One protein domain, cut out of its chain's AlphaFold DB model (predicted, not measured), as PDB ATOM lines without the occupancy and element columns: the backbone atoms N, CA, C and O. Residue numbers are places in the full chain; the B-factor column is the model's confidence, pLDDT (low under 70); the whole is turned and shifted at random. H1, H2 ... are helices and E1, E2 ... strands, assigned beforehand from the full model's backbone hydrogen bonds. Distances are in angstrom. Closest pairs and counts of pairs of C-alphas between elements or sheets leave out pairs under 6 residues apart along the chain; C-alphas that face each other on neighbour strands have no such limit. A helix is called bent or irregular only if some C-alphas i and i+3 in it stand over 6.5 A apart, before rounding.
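Overview. This is residues 16 to 152 of the 191 residues of a protein of Helicobacter pylori FD506 (UniProt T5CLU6). A small twisted sheet of three parallel strands, E3, E4 and E5, has the long helix H4 over one face; beyond its E3 edge lie the helix H1 and a separate hairpin, E1 and E2, whose tip, residues 29 to 34, sticks out. The short helices H3 and H5 lie beyond the last residues of the sheet's strands. The printed part has 137 residues, with five named helices and five named strands in the order E1 E2 H1 E3 H2 E4 H3 H4 E5 H5, of mixed class. It is compact, with a radius of gyration of the C-alphas of 16.0 A and spans of 44 by 43 by 33 A.

Along the chain. Find C-alpha 24 at (131.935, 125.357, 155.802); from there E1 runs 19.3 A to residue 30, and E2, residues 33 to 39, is also 19.3 A long. H1, residues 47 to 60, covers 20.1 A, then E3 takes residues 63 to 68 and H2 residues 84 to 89. E4 is residues 97 to 103, 18.6 A, and H3 residues 109 to 112. Look for C-alpha 119 at (144.001, 104.605, 182.829), where H4 begins; it ends 26.9 A away at residue 139, with a kink of 65 degrees near residue 133, and is irregular: C-alphas 135 and 138 are 9.5 A apart. E5, residues 140 to 146, is 18.0 A long, and H5, residues 148 to 152, ends at C-alpha 152, (149.941, 117.566, 162.342).

Arrangement. Begin at the sheet E3 E4 E5, only just strongly twisted, its C-alphas up to 4.1 A off the best plane. E3 and E4 are parallel, with N 66 and O 99 at 2.8 A; E4 and E5 are parallel, with N 102 and O 144 at 2.8 A. E3, H2, E4 and E4, H3 H4, E5 are strand-helix-strand units, parallel neighbour strands joined through helices, each with a right-handed crossover. H4 makes two layers with the sheet, a helix on one face, at a height over the sheet of 6.4 A and over E5. H2 only grazes the sheet, and touches H4 with residues 132 to 136 of H4 alone, the closest C-alphas being Gln 89 and Leu 136, 5.8 A. H1 and H2 only just touch, with 3 pairs of C-alphas within 8 A, closest at Thr 58 and Ile 88, 6.8 A. The hairpin E1 and E2 is antiparallel, with N 28 and O 35 at 2.8 A; both are apart from E3. In H2 and H5 every O i to N i+4 pair is within hydrogen-bond range, in H1 7 of 10 and in H4 15 of 17, while H3 is too short for one.

Size, cuts and confidence. The C-alphas of Asn 32 and Glu 79 are the two farthest apart, 47.4 A. The printed part has no cut, and E3 to H2 is its long link, of 15 residues. The mean pLDDT of the printed part is 82.3; residues 16 to 22, 42 to 51 and 75 to 82 are under 70.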
ATOM      1  N   ARG A  16     140.276 131.421 169.501       57.72
ATOM      2  CA  ARG A  16     139.245 132.417 169.798       57.72
ATOM      3  C   ARG A  16     137.872 131.762 169.728       57.72
ATOM      4  O   ARG A  16     137.662 130.792 169.003       57.72
ATOM      5  N   SER A  17     136.943 132.283 170.525       53.50
ATOM      6  CA  SER A  17     135.534 131.904 170.478       53.50
ATOM      7  C   SER A  17     134.992 132.289 169.105       53.50
ATOM      8  O   SER A  17     134.563 133.419 168.872       53.50
ATOM      9  N   ASP A  18     135.086 131.347 168.178       52.66
ATOM     10  CA  ASP A  18     134.566 131.475 166.836       52.66
ATOM     11  C   ASP A  18     133.042 131.536 166.935       52.66
ATOM     12  O   ASP A  18     132.351 130.524 167.037       52.66
ATOM     13  N   PHE A  19     132.500 132.751 166.844       50.81
ATOM     14  CA  PHE A  19     131.108 133.006 166.464       50.81
ATOM     15  C   PHE A  19     130.884 132.655 164.987       50.81
ATOM     16  O   PHE A  19     130.156 133.348 164.276       50.81
ATOM     17  N   THR A  20     131.561 131.626 164.478       53.53
ATOM     18  CA  THR A  20     131.314 131.113 163.144       53.53
ATOM     19  C   THR A  20     129.883 130.601 163.177       53.53
ATOM     20  O   THR A  20     129.556 129.701 163.937       53.53
ATOM     21  N   LEU A  21     129.003 131.257 162.430       60.97
ATOM     22  CA  LEU A  21     127.580 130.921 162.334       60.97
ATOM     23  C   LEU A  21     127.273 130.205 161.017       60.97
ATOM     24  O   LEU A  21     126.106 130.044 160.674       60.97
ATOM     25  N   GLU A  22     128.301 129.843 160.249       68.31
ATOM     26  CA  GLU A  22     128.177 129.276 158.912       68.31
ATOM     27  C   GLU A  22     128.927 127.953 158.814       68.31
ATOM     28  O   GLU A  22     130.112 127.862 159.131       68.31
ATOM     29  N   THR A  23     128.220 126.930 158.341       75.44
ATOM     30  CA  THR A  23     128.812 125.634 158.011       75.44
ATOM     31  C   THR A  23     129.721 125.782 156.795       75.44
ATOM     32  O   THR A  23     129.270 126.205 155.727       75.44
ATOM     33  N   LYS A  24     130.992 125.397 156.928       83.25
ATOM     34  CA  LYS A  24     131.935 125.357 155.802       83.25
ATOM     35  C   LYS A  24     131.885 123.989 155.138       83.25
ATOM     36  O   LYS A  24     131.784 122.964 155.805       83.25
ATOM     37  N   SER A  25     131.963 123.970 153.813       86.69
ATOM     38  CA  SER A  25     131.937 122.743 153.016       86.69
ATOM     39  C   SER A  25     133.258 122.567 152.281       86.69
ATOM     40  O   SER A  25     133.704 123.470 151.572       86.69
ATOM     41  N   TYR A  26     133.868 121.394 152.432       89.12
ATOM     42  CA  TYR A  26     135.103 121.014 151.759       89.12
ATOM     43  C   TYR A  26     134.837 119.802 150.875       89.12
ATOM     44  O   TYR A  26     134.449 118.741 151.360       89.12
ATOM     45  N   THR A  27     135.052 119.943 149.567       91.25
ATOM     46  CA  THR A  27     134.993 118.804 148.643       91.25
ATOM     47  C   THR A  27     136.358 118.141 148.588       91.25
ATOM     48  O   THR A  27     137.345 118.763 148.199       91.25
ATOM     49  N   LEU A  28     136.406 116.876 148.985       89.75
ATOM     50  CA  LEU A  28     137.612 116.068 149.073       89.75
ATOM     51  C   LEU A  28     137.513 114.894 148.095       89.75
ATOM     52  O   LEU A  28     136.420 114.466 147.714       89.75
ATOM     53  N   LYS A  29     138.666 114.378 147.665       90.44
ATOM     54  CA  LYS A  29     138.752 113.221 146.772       90.44
ATOM     55  C   LYS A  29     139.781 112.232 147.300       90.44
ATOM     56  O   LYS A  29     140.914 112.614 147.571       90.44
ATOM     57  N   HIS A  30     139.396 110.967 147.405       85.69
ATOM     58  CA  HIS A  30     140.276 109.867 147.794       85.69
ATOM     59  C   HIS A  30     139.902 108.616 146.993       85.69
ATOM     60  O   HIS A  30     138.719 108.340 146.824       85.69
ATOM     61  N   ASN A  31     140.884 107.890 146.448       84.88
ATOM     62  CA  ASN A  31     140.677 106.667 145.651       84.88
ATOM     63  C   ASN A  31     139.559 106.782 144.593       84.88
ATOM     64  O   ASN A  31     138.673 105.938 144.494       84.88
ATOM     65  N   ASN A  32     139.585 107.866 143.809       86.81
ATOM     66  CA  ASN A  32     138.582 108.226 142.795       86.81
ATOM     67  C   ASN A  32     137.155 108.504 143.298       86.81
ATOM     68  O   ASN A  32     136.294 108.832 142.484       86.81
ATOM     69  N   GLN A  33     136.914 108.477 144.604       88.81
ATOM     70  CA  GLN A  33     135.641 108.849 145.208       88.81
ATOM     71  C   GLN A  33     135.700 110.281 145.732       88.81
ATOM     72  O   GLN A  33     136.697 110.705 146.320       88.81
ATOM     73  N   SER A  34     134.625 111.029 145.505       91.62
ATOM     74  CA  SER A  34     134.452 112.373 146.047       91.62
ATOM     75  C   SER A  34     133.535 112.330 147.256       91.62
ATOM     76  O   SER A  34     132.492 111.682 147.227       91.62
ATOM     77  N   PHE A  35     133.911 113.052 148.302       92.19
ATOM     78  CA  PHE A  35     133.098 113.222 149.497       92.19
ATOM     79  C   PHE A  35     133.134 114.678 149.943       92.19
ATOM     80  O   PHE A  35     134.059 115.427 149.629       92.19
ATOM     81  N   VAL A  36     132.089 115.086 150.655       91.12
ATOM     82  CA  VAL A  36     131.950 116.440 151.179       91.12
ATOM     83  C   VAL A  36     132.085 116.375 152.689       91.12
ATOM     84  O   VAL A  36     131.330 115.664 153.348       91.12
ATOM     85  N   MET A  37     133.044 117.118 153.231       90.69
ATOM     86  CA  MET A  37     133.192 117.319 154.665       90.69
ATOM     87  C   MET A  37     132.526 118.638 155.045       90.69
ATOM     88  O   MET A  37     132.877 119.690 154.511       90.69
ATOM     89  N   LEU A  38     131.553 118.562 155.948       88.44
ATOM     90  CA  LEU A  38     130.854 119.719 156.492       88.44
ATOM     91  C   LEU A  38     131.436 120.030 157.871       88.44
ATOM     92  O   LEU A  38     131.320 119.221 158.787       88.44
ATOM     93  N   ASP A  39     132.071 121.188 157.998       85.50
ATOM     94  CA  ASP A  39     132.558 121.727 159.264       85.50
ATOM     95  C   ASP A  39     131.466 122.618 159.855       85.50
ATOM     96  O   ASP A  39     131.150 123.684 159.314       85.50
ATOM     97  N   VAL A  40     130.817 122.106 160.899       78.75
ATOM     98  CA  VAL A  40     129.653 122.729 161.526       78.75
ATOM     99  C   VAL A  40     130.088 123.580 162.719       78.75
ATOM    100  O   VAL A  40     130.982 123.183 163.469       78.75
ATOM    101  N   PRO A  41     129.456 124.743 162.930       70.56
ATOM    102  CA  PRO A  41     129.810 125.619 164.035       70.56
ATOM    103  C   PRO A  41     129.553 124.977 165.401       70.56
ATOM    104  O   PRO A  41     128.773 124.030 165.524       70.56
ATOM    105  N   GLY A  42     130.200 125.527 166.434       64.56
ATOM    106  CA  GLY A  42     130.108 125.048 167.812       64.56
ATOM    107  C   GLY A  42     128.661 124.833 168.258       64.56
ATOM    108  O   GLY A  42     127.872 125.766 168.370       64.56
ATOM    109  N   ILE A  43     128.334 123.576 168.531       60.34
ATOM    110  CA  ILE A  43     126.980 123.098 168.837       60.34
ATOM    111  C   ILE A  43     126.551 123.369 170.293       60.34
ATOM    112  O   ILE A  43     125.403 123.121 170.661       60.34
ATOM    113  N   GLU A  44     127.465 123.904 171.110       58.09
ATOM    114  CA  GLU A  44     127.301 124.200 172.544       58.09
ATOM    115  C   GLU A  44     126.887 125.670 172.823       58.09
ATOM    116  O   GLU A  44     126.910 126.113 173.968       58.09
ATOM    117  N   GLY A  45     126.490 126.435 171.791       52.69
ATOM    118  CA  GLY A  45     126.110 127.856 171.872       52.69
ATOM    119  C   GLY A  45     124.806 128.222 171.135       52.69
ATOM    120  O   GLY A  45     124.123 127.352 170.603       52.69
ATOM    121  N   ASP A  46     124.459 129.517 171.147       52.72
ATOM    122  CA  ASP A  46     123.154 130.130 170.808       52.72
ATOM    123  C   ASP A  46     122.268 129.370 169.789       52.72
ATOM    124  O   ASP A  46     122.584 129.164 168.615       52.72
ATOM    125  N   GLU A  47     121.099 128.955 170.274       55.91
ATOM    126  CA  GLU A  47     120.421 127.750 169.819       55.91
ATOM    127  C   GLU A  47     119.655 127.877 168.499       55.91
ATOM    128  O   GLU A  47     119.488 126.882 167.802       55.91
ATOM    129  N   LYS A  48     119.110 129.042 168.135       58.88
ATOM    130  CA  LYS A  48     118.098 129.077 167.056       58.88
ATOM    131  C   LYS A  48     118.687 128.962 165.648       58.88
ATOM    132  O   LYS A  48     118.133 128.234 164.829       58.88
ATOM    133  N   LYS A  49     119.788 129.661 165.352       57.72
ATOM    134  CA  LYS A  49     120.417 129.638 164.013       57.72
ATOM    135  C   LYS A  49     121.333 128.430 163.819       57.72
ATOM    136  O   LYS A  49     121.369 127.859 162.734       57.72
ATOM    137  N   VAL A  50     122.002 128.008 164.889       61.97
ATOM    138  CA  VAL A  50     122.893 126.843 164.897       61.97
ATOM    139  C   VAL A  50     122.094 125.539 164.713       61.97
ATOM    140  O   VAL A  50     122.511 124.672 163.949       61.97
ATOM    141  N   LYS A  51     120.881 125.434 165.286       66.69
ATOM    142  CA  LYS A  51     120.001 124.255 165.131       66.69
ATOM    143  C   LYS A  51     119.667 123.913 163.677       66.69
ATOM    144  O   LYS A  51     119.719 122.741 163.315       66.69
ATOM    145  N   GLN A  52     119.328 124.902 162.848       71.06
ATOM    146  CA  GLN A  52     118.925 124.633 161.463       71.06
ATOM    147  C   GLN A  52     120.099 124.106 160.628       71.06
ATOM    148  O   GLN A  52     119.946 123.130 159.903       71.06
ATOM    149  N   GLN A  53     121.285 124.697 160.781       71.31
ATOM    150  CA  GLN A  53     122.474 124.251 160.054       71.31
ATOM    151  C   GLN A  53     122.938 122.859 160.484       71.31
ATOM    152  O   GLN A  53     123.249 122.035 159.626       71.31
ATOM    153  N   ILE A  54     122.922 122.569 161.792       71.50
ATOM    154  CA  ILE A  54     123.197 121.218 162.300       71.50
ATOM    155  C   ILE A  54     122.198 120.227 161.710       71.50
ATOM    156  O   ILE A  54     122.603 119.158 161.264       71.50
ATOM    157  N   SER A  55     120.915 120.587 161.655       74.19
ATOM    158  CA  SER A  55     119.881 119.726 161.079       74.19
ATOM    159  C   SER A  55     120.108 119.437 159.606       74.19
ATOM    160  O   SER A  55     120.071 118.279 159.184       74.19
ATOM    161  N   ASP A  56     120.423 120.468 158.828       77.12
ATOM    162  CA  ASP A  56     120.691 120.312 157.406       77.12
ATOM    163  C   ASP A  56     121.956 119.497 157.129       77.12
ATOM    164  O   ASP A  56     121.975 118.726 156.166       77.12
ATOM    165  N   ALA A  57     122.987 119.630 157.969       77.06
ATOM    166  CA  ALA A  57     124.208 118.836 157.881       77.06
ATOM    167  C   ALA A  57     123.970 117.374 158.293       77.06
ATOM    168  O   ALA A  57     124.322 116.466 157.543       77.06
ATOM    169  N   THR A  58     123.317 117.147 159.435       77.56
ATOM    170  CA  THR A  58     123.059 115.817 160.020       77.56
ATOM    171  C   THR A  58     122.210 114.960 159.086       77.56
ATOM    172  O   THR A  58     122.568 113.821 158.807       77.56
ATOM    173  N   ARG A  59     121.146 115.530 158.505       78.06
ATOM    174  CA  ARG A  59     120.253 114.822 157.571       78.06
ATOM    175  C   ARG A  59     120.941 114.392 156.271       78.06
ATOM    176  O   ARG A  59     120.518 113.433 155.641       78.06
ATOM    177  N   LYS A  60     121.961 115.129 155.825       80.69
ATOM    178  CA  LYS A  60     122.715 114.819 154.596       80.69
ATOM    179  C   LYS A  60     123.924 113.920 154.859       80.69
ATOM    180  O   LYS A  60     124.558 113.468 153.906       80.69
ATOM    181  N   ALA A  61     124.288 113.717 156.122       85.19
ATOM    182  CA  ALA A  61     125.514 113.040 156.493       85.19
ATOM    183  C   ALA A  61     125.338 111.517 156.486       85.19
ATOM    184  O   ALA A  61     124.474 110.961 157.163       85.19
ATOM    185  N   HIS A  62     126.234 110.836 155.775       90.31
ATOM    186  CA  HIS A  62     126.406 109.385 155.891       90.31
ATOM    187  C   HIS A  62     127.177 109.017 157.169       90.31
ATOM    188  O   HIS A  62     126.934 107.975 157.767       90.31
ATOM    189  N   ALA A  63     128.084 109.896 157.606       91.62
ATOM    190  CA  ALA A  63     128.866 109.736 158.822       91.62
ATOM    191  C   ALA A  63     129.023 111.076 159.548       91.62
ATOM    192  O   ALA A  63     129.190 112.119 158.913       91.62
ATOM    193  N   ILE A  64     128.995 111.037 160.877       90.50
ATOM    194  CA  ILE A  64     129.135 112.191 161.765       90.50
ATOM    195  C   ILE A  64     130.264 111.920 162.751       90.50
ATOM    196  O   ILE A  64     130.290 110.886 163.418       90.50
ATOM    197  N   PHE A  65     131.174 112.883 162.878       91.62
ATOM    198  CA  PHE A  65     132.258 112.849 163.853       91.62
ATOM    199  C   PHE A  65     131.987 113.872 164.955       91.62
ATOM    200  O   PHE A  65     132.083 115.077 164.734       91.62
ATOM    201  N   TYR A  66     131.664 113.393 166.155       89.62
ATOM    202  CA  TYR A  66     131.609 114.223 167.352       89.62
ATOM    203  C   TYR A  66     133.021 114.369 167.925       89.62
ATOM    204  O   TYR A  66     133.559 113.441 168.529       89.62
ATOM    205  N   VAL A  67     133.650 115.522 167.696       90.62
ATOM    206  CA  VAL A  67     135.025 115.790 168.134       90.62
ATOM    207  C   VAL A  67     135.009 116.445 169.514       90.62
ATOM    208  O   VAL A  67     134.404 117.496 169.698       90.62
ATOM    209  N   THR A  68     135.705 115.852 170.485       90.19
ATOM    210  CA  THR A  68     135.814 116.387 171.849       90.19
ATOM    211  C   THR A  68     137.245 116.318 172.370       90.19
ATOM    212  O   THR A  68     137.987 115.387 172.065       90.19
ATOM    213  N   LYS A  69     137.632 117.304 173.186       91.31
ATOM    214  CA  LYS A  69     138.903 117.321 173.934       91.31
ATOM    215  C   LYS A  69     138.775 116.774 175.355       91.31
ATOM    216  O   LYS A  69     139.772 116.698 176.067       91.31
ATOM    217  N   THR A  70     137.555 116.455 175.782       89.44
ATOM    218  CA  THR A  70     137.249 115.989 177.134       89.44
ATOM    219  C   THR A  70     136.803 114.532 177.048       89.44
ATOM    220  O   THR A  70     135.911 114.234 176.253       89.44
ATOM    221  N   PRO A  71     137.356 113.621 177.866       88.75
ATOM    222  CA  PRO A  71     136.965 112.213 177.875       88.75
ATOM    223  C   PRO A  71     135.652 112.020 178.650       88.75
ATOM    224  O   PRO A  71     135.518 111.113 179.460       88.75
ATOM    225  N   ALA A  72     134.687 112.915 178.450       86.44
ATOM    226  CA  ALA A  72     133.406 112.921 179.129       86.44
ATOM    227  C   ALA A  72     132.280 113.000 178.095       86.44
ATOM    228  O   ALA A  72     132.449 113.642 177.054       86.44
ATOM    229  N   PRO A  73     131.131 112.362 178.370       78.19
ATOM    230  CA  PRO A  73     129.949 112.562 177.550       78.19
ATOM    231  C   PRO A  73     129.592 114.058 177.527       78.19
ATOM    232  O   PRO A  73     129.798 114.751 178.532       78.19
ATOM    233  N   PRO A  74     129.023 114.556 176.424       75.31
ATOM    234  CA  PRO A  74     128.457 115.896 176.397       75.31
ATOM    235  C   PRO A  74     127.419 116.055 177.504       75.31
ATOM    236  O   PRO A  74     126.760 115.091 177.915       75.31
ATOM    237  N   GLN A  75     127.281 117.282 178.001       67.31
ATOM    238  CA  GLN A  75     126.246 117.582 178.978       67.31
ATOM    239  C   GLN A  75     124.881 117.268 178.359       67.31
ATOM    240  O   GLN A  75     124.562 117.734 177.261       67.31
ATOM    241  N   LYS A  76     124.079 116.468 179.072       61.19
ATOM    242  CA  LYS A  76     122.642 116.422 178.806       61.19
ATOM    243  C   LYS A  76     122.117 117.842 178.961       61.19
ATOM    244  O   LYS A  76     122.579 118.567 179.845       61.19
ATOM    245  N   GLY A  77     121.180 118.235 178.107       57.22
ATOM    246  CA  GLY A  77     120.499 119.501 178.324       57.22
ATOM    247  C   GLY A  77     119.830 119.512 179.704       57.22
ATOM    248  O   GLY A  77     119.548 118.461 180.287       57.22
ATOM    249  N   GLU A  78     119.653 120.708 180.260       52.62
ATOM    250  CA  GLU A  78     118.916 120.914 181.513       52.62
ATOM    251  C   GLU A  78     117.514 120.285 181.426       52.62
ATOM    252  O   GLU A  78     117.001 120.069 180.325       52.62
ATOM    253  N   GLU A  79     116.858 120.016 182.561       45.41
ATOM    254  CA  GLU A  79     115.462 119.554 182.561       45.41
ATOM    255  C   GLU A  79     114.594 120.447 181.652       45.41
ATOM    256  O   GLU A  79     114.427 121.643 181.891       45.41
ATOM    257  N   GLY A  80     114.078 119.860 180.567       52.38
ATOM    258  CA  GLY A  80     113.265 120.554 179.564       52.38
ATOM    259  C   GLY A  80     114.011 121.109 178.341       52.38
ATOM    260  O   GLY A  80     113.360 121.686 177.470       52.38
ATOM    261  N   LYS A  81     115.334 120.929 178.217       59.09
ATOM    262  CA  LYS A  81     116.115 121.277 177.014       59.09
ATOM    263  C   LYS A  81     116.848 120.054 176.469       59.09
ATOM    264  O   LYS A  81     117.509 119.334 177.203       59.09
ATOM    265  N   GLU A  82     116.766 119.840 175.160       64.31
ATOM    266  CA  GLU A  82     117.552 118.800 174.491       64.31
ATOM    267  C   GLU A  82     119.038 119.174 174.499       64.31
ATOM    268  O   GLU A  82     119.415 120.292 174.127       64.31
ATOM    269  N   GLY A  83     119.884 118.231 174.912       70.94
ATOM    270  CA  GLY A  83     121.325 118.360 174.777       70.94
ATOM    271  C   GLY A  83     121.766 118.208 173.326       70.94
ATOM    272  O   GLY A  83     120.990 117.940 172.405       70.94
ATOM    273  N   THR A  84     123.055 118.419 173.104       72.19
ATOM    274  CA  THR A  84     123.672 118.343 171.781       72.19
ATOM    275  C   THR A  84     123.456 116.990 171.096       72.19
ATOM    276  O   THR A  84     123.213 116.941 169.892       72.19
ATOM    277  N   ILE A  85     123.533 115.887 171.841       77.75
ATOM    278  CA  ILE A  85     123.449 114.536 171.266       77.75
ATOM    279  C   ILE A  85     122.009 114.147 170.975       77.75
ATOM    280  O   ILE A  85     121.752 113.519 169.953       77.75
ATOM    281  N   GLU A  86     121.068 114.564 171.816       77.62
ATOM    282  CA  GLU A  86     119.639 114.371 171.590       77.62
ATOM    283  C   GLU A  86     119.193 115.082 170.299       77.62
ATOM    284  O   GLU A  86     118.462 114.514 169.488       77.62
ATOM    285  N   LYS A  87     119.733 116.283 170.034       75.69
ATOM    286  CA  LYS A  87     119.498 117.012 168.774       75.69
ATOM    287  C   LYS A  87     120.002 116.238 167.556       75.69
ATOM    288  O   LYS A  87     119.300 116.188 166.549       75.69
ATOM    289  N   ILE A  88     121.192 115.635 167.651       76.31
ATOM    290  CA  ILE A  88     121.732 114.772 166.593       76.31
ATOM    291  C   ILE A  88     120.796 113.577 166.404       76.31
ATOM    292  O   ILE A  88     120.319 113.364 165.295       76.31
ATOM    293  N   GLN A  89     120.469 112.855 167.482       81.12
ATOM    294  CA  GLN A  89     119.641 111.645 167.461       81.12
ATOM    295  C   GLN A  89     118.319 111.838 166.710       81.12
ATOM    296  O   GLN A  89     117.980 111.020 165.857       81.12
ATOM    297  N   ASN A  90     117.598 112.927 166.987       75.81
ATOM    298  CA  ASN A  90     116.296 113.224 166.381       75.81
ATOM    299  C   ASN A  90     116.345 113.425 164.856       75.81
ATOM    300  O   ASN A  90     115.304 113.458 164.201       75.81
ATOM    301  N   GLN A  91     117.537 113.622 164.296       74.62
ATOM    302  CA  GLN A  91     117.750 114.038 162.911       74.62
ATOM    303  C   GLN A  91     118.590 113.029 162.116       74.62
ATOM    304  O   GLN A  91     118.861 113.270 160.938       74.62
ATOM    305  N   LEU A  92     118.997 111.917 162.740       78.81
ATOM    306  CA  LEU A  92     119.742 110.847 162.082       78.81
ATOM    307  C   LEU A  92     118.841 110.056 161.133       78.81
ATOM    308  O   LEU A  92     117.752 109.616 161.502       78.81
ATOM    309  N   ASP A  93     119.344 109.808 159.926       75.75
ATOM    310  CA  ASP A  93     118.780 108.797 159.038       75.75
ATOM    311  C   ASP A  93     119.194 107.395 159.529       75.75
ATOM    312  O   ASP A  93     120.229 107.224 160.175       75.75
ATOM    313  N   LEU A  94     118.417 106.364 159.183       71.50
ATOM    314  CA  LEU A  94     118.636 104.950 159.504       71.50
ATOM    315  C   LEU A  94     120.048 104.446 159.165       71.50
ATOM    316  O   LEU A  94     120.500 103.495 159.809       71.50
ATOM    317  N   GLN A  95     120.706 105.049 158.172       80.50
ATOM    318  CA  GLN A  95     122.039 104.668 157.691       80.50
ATOM    319  C   GLN A  95     123.182 105.525 158.252       80.50
ATOM    320  O   GLN A  95     124.339 105.183 158.026       80.50
ATOM    321  N   THR A  96     122.896 106.613 158.974       88.94
ATOM    322  CA  THR A  96     123.953 107.507 159.460       88.94
ATOM    323  C   THR A  96     124.754 106.845 160.577       88.94
ATOM    324  O   THR A  96     124.193 106.335 161.552       88.94
ATOM    325  N   GLU A  97     126.076 106.892 160.454       93.19
ATOM    326  CA  GLU A  97     127.012 106.413 161.468       93.19
ATOM    327  C   GLU A  97     127.563 107.577 162.289       93.19
ATOM    328  O   GLU A  97     127.935 108.615 161.746       93.19
ATOM    329  N   VAL A  98     127.639 107.415 163.607       91.88
ATOM    330  CA  VAL A  98     128.179 108.433 164.511       91.88
ATOM    331  C   VAL A  98     129.398 107.883 165.232       91.88
ATOM    332  O   VAL A  98     129.334 106.832 165.872       91.88
ATOM    333  N   TYR A  99     130.494 108.629 165.166       94.50
ATOM    334  CA  TYR A  99     131.761 108.318 165.813       94.50
ATOM    335  C   TYR A  99     132.140 109.438 166.770       94.50
ATOM    336  O   TYR A  99     132.029 110.615 166.428       94.50
ATOM    337  N   THR A 100     132.656 109.088 167.944       94.25
ATOM    338  CA  THR A 100     133.332 110.070 168.799       94.25
ATOM    339  C   THR A 100     134.812 110.116 168.441       94.25
ATOM    340  O   THR A 100     135.476 109.084 168.413       94.25
ATOM    341  N   LEU A 101     135.362 111.306 168.226       94.69
ATOM    342  CA  LEU A 101     136.800 111.516 168.125       94.69
ATOM    343  C   LEU A 101     137.288 112.229 169.384       94.69
ATOM    344  O   LEU A 101     137.112 113.440 169.532       94.69
ATOM    345  N   TYR A 102     137.907 111.477 170.295       95.25
ATOM    346  CA  TYR A 102     138.595 112.060 171.437       95.25
ATOM    347  C   TYR A 102     139.942 112.616 170.973       95.25
ATOM    348  O   TYR A 102     140.919 111.880 170.820       95.25
ATOM    349  N   ASN A 103     139.969 113.922 170.714       95.12
ATOM    350  CA  ASN A 103     141.166 114.643 170.322       95.12
ATOM    351  C   ASN A 103     141.922 115.111 171.569       95.12
ATOM    352  O   ASN A 103     141.682 116.204 172.090       95.12
ATOM    353  N   LYS A 104     142.838 114.271 172.050       94.69
ATOM    354  CA  LYS A 104     143.646 114.542 173.235       94.69
ATOM    355  C   LYS A 104     144.599 115.718 172.962       94.69
ATOM    356  O   LYS A 104     145.483 115.604 172.099       94.69
ATOM    357  N   PRO A 105     144.487 116.833 173.708       91.56
ATOM    358  CA  PRO A 105     145.440 117.927 173.594       91.56
ATOM    359  C   PRO A 105     146.807 117.496 174.133       91.56
ATOM    360  O   PRO A 105     146.915 116.969 175.243       91.56
ATOM    361  N   ILE A 106     147.858 117.749 173.354       91.62
ATOM    362  CA  ILE A 106     149.238 117.412 173.707       91.62
ATOM    363  C   ILE A 106     150.095 118.665 173.557       91.62
ATOM    364  O   ILE A 106     150.584 119.004 172.484       91.62
ATOM    365  N   ASN A 107     150.314 119.342 174.681       86.19
ATOM    366  CA  ASN A 107     151.029 120.621 174.709       86.19
ATOM    367  C   ASN A 107     152.552 120.460 174.823       86.19
ATOM    368  O   ASN A 107     153.292 121.437 174.715       86.19
ATOM    369  N   SER A 108     153.045 119.246 175.084       91.00
ATOM    370  CA  SER A 108     154.482 118.988 175.172       91.00
ATOM    371  C   SER A 108     154.845 117.563 174.747       91.00
ATOM    372  O   SER A 108     154.056 116.645 174.974       91.00
ATOM    373  N   PRO A 109     156.065 117.336 174.228       91.62
ATOM    374  CA  PRO A 109     156.519 115.998 173.841       91.62
ATOM    375  C   PRO A 109     156.568 115.011 175.015       91.62
ATOM    376  O   PRO A 109     156.397 113.810 174.835       91.62
ATOM    377  N   ARG A 110     156.785 115.511 176.240       91.50
ATOM    378  CA  ARG A 110     156.848 114.673 177.448       91.50
ATOM    379  C   ARG A 110     155.537 113.926 177.692       91.50
ATOM    380  O   ARG A 110     155.589 112.788 178.131       91.50
ATOM    381  N   ALA A 111     154.403 114.531 177.336       91.00
ATOM    382  CA  ALA A 111     153.084 113.926 177.500       91.00
ATOM    383  C   ALA A 111     152.844 112.699 176.597       91.00
ATOM    384  O   ALA A 111     151.887 111.981 176.830       91.00
ATOM    385  N   LEU A 112     153.700 112.438 175.597       91.56
ATOM    386  CA  LEU A 112     153.612 111.256 174.722       91.56
ATOM    387  C   LEU A 112     154.580 110.129 175.111       91.56
ATOM    388  O   LEU A 112     154.659 109.107 174.417       91.56
ATOM    389  N   LYS A 113     155.373 110.300 176.178       86.25
ATOM    390  CA  LYS A 113     156.357 109.285 176.581       86.25
ATOM    391  C   LYS A 113     155.680 107.998 177.037       86.25
ATOM    392  O   LYS A 113     156.016 106.943 176.505       86.25
ATOM    393  N   ASP A 114     154.682 108.127 177.904       86.50
ATOM    394  CA  ASP A 114     154.055 107.003 178.610       86.50
ATOM    395  C   ASP A 114     152.778 106.481 177.921       86.50
ATOM    396  O   ASP A 114     152.098 105.597 178.433       86.50
ATOM    397  N   GLY A 115     152.462 107.005 176.733       88.69
ATOM    398  CA  GLY A 115     151.236 106.707 175.992       88.69
ATOM    399  C   GLY A 115     150.421 107.967 175.714       88.69
ATOM    400  O   GLY A 115     150.771 109.051 176.165       88.69
ATOM    401  N   LEU A 116     149.357 107.833 174.917       93.25
ATOM    402  CA  LEU A 116     148.512 108.974 174.548       93.25
ATOM    403  C   LEU A 116     147.483 109.328 175.633       93.25
ATOM    404  O   LEU A 116     147.166 110.499 175.823       93.25
ATOM    405  N   ILE A 117     146.960 108.312 176.321       94.25
ATOM    406  CA  ILE A 117     145.972 108.449 177.391       94.25
ATOM    407  C   ILE A 117     146.351 107.561 178.573       94.25
ATOM    408  O   ILE A 117     146.933 106.488 178.377       94.25
ATOM    409  N   ASP A 118     145.992 107.996 179.775       93.56
ATOM    410  CA  ASP A 118     146.179 107.222 181.004       93.56
ATOM    411  C   ASP A 118     144.981 106.298 181.321       93.56
ATOM    412  O   ASP A 118     143.989 106.245 180.587       93.56
ATOM    413  N   GLU A 119     145.072 105.523 182.408       93.50
ATOM    414  CA  GLU A 119     144.001 104.605 182.829       93.50
ATOM    415  C   GLU A 119     142.716 105.324 183.268       93.50
ATOM    416  O   GLU A 119     141.618 104.823 183.018       93.50
ATOM    417  N   ASN A 120     142.820 106.514 183.863       93.62
ATOM    418  CA  ASN A 120     141.648 107.286 184.279       93.62
ATOM    419  C   ASN A 120     140.880 107.802 183.057       93.62
ATOM    420  O   ASN A 120     139.648 107.787 183.024       93.62
ATOM    421  N   GLU A 121     141.602 108.235 182.026       94.56
ATOM    422  CA  GLU A 121     141.024 108.642 180.752       94.56
ATOM    423  C   GLU A 121     140.381 107.466 180.023       94.56
ATOM    424  O   GLU A 121     139.277 107.617 179.507       94.56
ATOM    425  N   LYS A 122     141.018 106.285 180.023       94.69
ATOM    426  CA  LYS A 122     140.412 105.061 179.474       94.69
ATOM    427  C   LYS A 122     139.081 104.752 180.147       94.69
ATOM    428  O   LYS A 122     138.113 104.461 179.451       94.69
ATOM    429  N   GLU A 123     139.014 104.831 181.474       95.56
ATOM    430  CA  GLU A 123     137.773 104.584 182.213       95.56
ATOM    431  C   GLU A 123     136.704 105.640 181.899       95.56
ATOM    432  O   GLU A 123     135.555 105.311 181.603       95.56
ATOM    433  N   SER A 124     137.100 106.910 181.842       94.94
ATOM    434  CA  SER A 124     136.195 108.007 181.479       94.94
ATOM    435  C   SER A 124     135.636 107.842 180.056       94.94
ATOM    436  O   SER A 124     134.444 108.051 179.817       94.94
ATOM    437  N   LEU A 125     136.460 107.370 179.113       95.44
ATOM    438  CA  LEU A 125     136.044 107.073 177.744       95.44
ATOM    439  C   LEU A 125     135.117 105.858 177.646       95.44
ATOM    440  O   LEU A 125     134.239 105.861 176.784       95.44
ATOM    441  N   LYS A 126     135.239 104.850 178.522       95.44
ATOM    442  CA  LYS A 126     134.244 103.763 178.599       95.44
ATOM    443  C   LYS A 126     132.874 104.317 178.979       95.44
ATOM    444  O   LYS A 126     131.903 104.056 178.275       95.44
ATOM    445  N   ILE A 127     132.819 105.162 180.011       93.62
ATOM    446  CA  ILE A 127     131.579 105.814 180.463       93.62
ATOM    447  C   ILE A 127     130.985 106.690 179.351       93.62
ATOM    448  O   ILE A 127     129.773 106.681 179.123       93.62
ATOM    449  N   LEU A 128     131.827 107.449 178.640       93.12
ATOM    450  CA  LEU A 128     131.411 108.198 177.454       93.12
ATOM    451  C   LEU A 128     130.790 107.253 176.423       93.12
ATOM    452  O   LEU A 128     129.686 107.509 175.945       93.12
ATOM    453  N   ASN A 129     131.482 106.164 176.092       93.94
ATOM    454  CA  ASN A 129     131.077 105.224 175.055       93.94
ATOM    455  C   ASN A 129     129.732 104.556 175.371       93.94
ATOM    456  O   ASN A 129     128.881 104.455 174.490       93.94
ATOM    457  N   GLU A 130     129.519 104.157 176.624       93.44
ATOM    458  CA  GLU A 130     128.253 103.599 177.106       93.44
ATOM    459  C   GLU A 130     127.106 104.607 176.986       93.44
ATOM    460  O   GLU A 130     126.050 104.283 176.447       93.44
ATOM    461  N   LYS A 131     127.317 105.852 177.428       91.19
ATOM    462  CA  LYS A 131     126.287 106.899 177.359       91.19
ATOM    463  C   LYS A 131     125.946 107.290 175.926       91.19
ATOM    464  O   LYS A 131     124.771 107.415 175.598       91.19
ATOM    465  N   MET A 132     126.956 107.450 175.073       90.75
ATOM    466  CA  MET A 132     126.753 107.726 173.649       90.75
ATOM    467  C   MET A 132     125.998 106.576 172.977       90.75
ATOM    468  O   MET A 132     125.043 106.826 172.249       90.75
ATOM    469  N   GLY A 133     126.358 105.325 173.284       92.31
ATOM    470  CA  GLY A 133     125.645 104.141 172.804       92.31
ATOM    471  C   GLY A 133     124.196 104.069 173.290       92.31
ATOM    472  O   GLY A 133     123.312 103.728 172.510       92.31
ATOM    473  N   ALA A 134     123.925 104.446 174.541       90.50
ATOM    474  CA  ALA A 134     122.570 104.477 175.088       90.50
ATOM    475  C   ALA A 134     121.678 105.534 174.413       90.50
ATOM    476  O   ALA A 134     120.492 105.282 174.211       90.50
ATOM    477  N   ILE A 135     122.234 106.698 174.053       87.12
ATOM    478  CA  ILE A 135     121.474 107.779 173.404       87.12
ATOM    479  C   ILE A 135     121.303 107.497 171.907       87.12
ATOM    480  O   ILE A 135     120.200 107.544 171.384       87.12
ATOM    481  N   LEU A 136     122.382 107.174 171.199       88.88
ATOM    482  CA  LEU A 136     122.389 107.076 169.734       88.88
ATOM    483  C   LEU A 136     122.082 105.661 169.212       88.88
ATOM    484  O   LEU A 136     121.874 105.465 168.012       88.88
ATOM    485  N   GLY A 137     122.059 104.657 170.090       90.88
ATOM    486  CA  GLY A 137     121.740 103.274 169.748       90.88
ATOM    487  C   GLY A 137     122.621 102.724 168.623       90.88
ATOM    488  O   GLY A 137     123.840 102.882 168.621       90.88
ATOM    489  N   LYS A 138     121.987 102.096 167.623       91.56
ATOM    490  CA  LYS A 138     122.663 101.444 166.482       91.56
ATOM    491  C   LYS A 138     123.512 102.383 165.612       91.56
ATOM    492  O   LYS A 138     124.358 101.901 164.851       91.56
ATOM    493  N   HIS A 139     123.255 103.689 165.682       92.00
ATOM    494  CA  HIS A 139     123.986 104.692 164.911       92.00
ATOM    495  C   HIS A 139     125.394 104.890 165.455       92.00
ATOM    496  O   HIS A 139     126.309 105.174 164.688       92.00
ATOM    497  N   TYR A 140     125.593 104.698 166.759       94.56
ATOM    498  CA  TYR A 140     126.891 104.912 167.374       94.56
ATOM    499  C   TYR A 140     127.844 103.756 167.105       94.56
ATOM    500  O   TYR A 140     127.542 102.595 167.378       94.56
ATOM    501  N   LYS A 141     129.018 104.093 166.576       95.75
ATOM    502  CA  LYS A 141     130.056 103.139 166.169       95.75
ATOM    503  C   LYS A 141     131.275 103.149 167.087       95.75
ATOM    504  O   LYS A 141     132.277 102.504 166.792       95.75
ATOM    505  N   GLY A 142     131.176 103.841 168.218       94.94
ATOM    506  CA  GLY A 142     132.228 103.920 169.218       94.94
ATOM    507  C   GLY A 142     133.072 105.182 169.102       94.94
ATOM    508  O   GLY A 142     132.706 106.157 168.441       94.94
ATOM    509  N   HIS A 143     134.210 105.158 169.786       95.12
ATOM    510  CA  HIS A 143     135.141 106.272 169.827       95.12
ATOM    511  C   HIS A 143     136.504 105.884 169.259       95.12
ATOM    512  O   HIS A 143     136.913 104.726 169.325       95.12
ATOM    513  N   GLN A 144     137.208 106.882 168.739       95.00
ATOM    514  CA  GLN A 144     138.619 106.810 168.406       95.00
ATOM    515  C   GLN A 144     139.383 107.852 169.205       95.00
ATOM    516  O   GLN A 144     138.886 108.950 169.462       95.00
ATOM    517  N   ILE A 145     140.597 107.495 169.598       95.38
ATOM    518  CA  ILE A 145     141.500 108.358 170.352       95.38
ATOM    519  C   ILE A 145     142.583 108.825 169.387       95.38
ATOM    520  O   ILE A 145     143.157 108.030 168.649       95.38
ATOM    521  N   VAL A 146     142.855 110.123 169.376       95.69
ATOM    522  CA  VAL A 146     143.890 110.703 168.521       95.69
ATOM    523  C   VAL A 146     144.459 111.952 169.178       95.69
ATOM    524  O   VAL A 146     143.777 112.619 169.951       95.69
ATOM    525  N   SER A 147     145.697 112.310 168.850       95.38
ATOM    526  CA  SER A 147     146.160 113.691 169.007       95.38
ATOM    527  C   SER A 147     146.435 114.279 167.635       95.38
ATOM    528  O   SER A 147     147.517 114.102 167.071       95.38
ATOM    529  N   THR A 148     145.448 114.981 167.073       93.69
ATOM    530  CA  THR A 148     145.577 115.531 165.715       93.69
ATOM    531  C   THR A 148     146.662 116.597 165.635       93.69
ATOM    532  O   THR A 148     147.313 116.719 164.606       93.69
ATOM    533  N   GLN A 149     146.926 117.320 166.727       93.12
ATOM    534  CA  GLN A 149     148.010 118.300 166.796       93.12
ATOM    535  C   GLN A 149     149.394 117.636 166.723       93.12
ATOM    536  O   GLN A 149     150.257 118.094 165.976       93.12
ATOM    537  N   ALA A 150     149.607 116.545 167.464       94.62
ATOM    538  CA  ALA A 150     150.859 115.794 167.387       94.62
ATOM    539  C   ALA A 150     151.047 115.179 165.990       94.62
ATOM    540  O   ALA A 150     152.127 115.293 165.409       94.62
ATOM    541  N   ALA A 151     149.976 114.615 165.417       95.06
ATOM    542  CA  ALA A 151     149.983 114.107 164.049       95.06
ATOM    543  C   ALA A 151     150.299 115.214 163.027       95.06
ATOM    544  O   ALA A 151     151.136 115.030 162.146       95.06
ATOM    545  N   PHE A 152     149.699 116.396 163.184       94.94
ATOM    546  CA  PHE A 152     149.941 117.566 162.342       94.94
ATOM    547  C   PHE A 152     151.411 117.997 162.353       94.94
ATOM    548  O   PHE A 152     151.973 118.303 161.302       94.94
TER     549      PHE A 152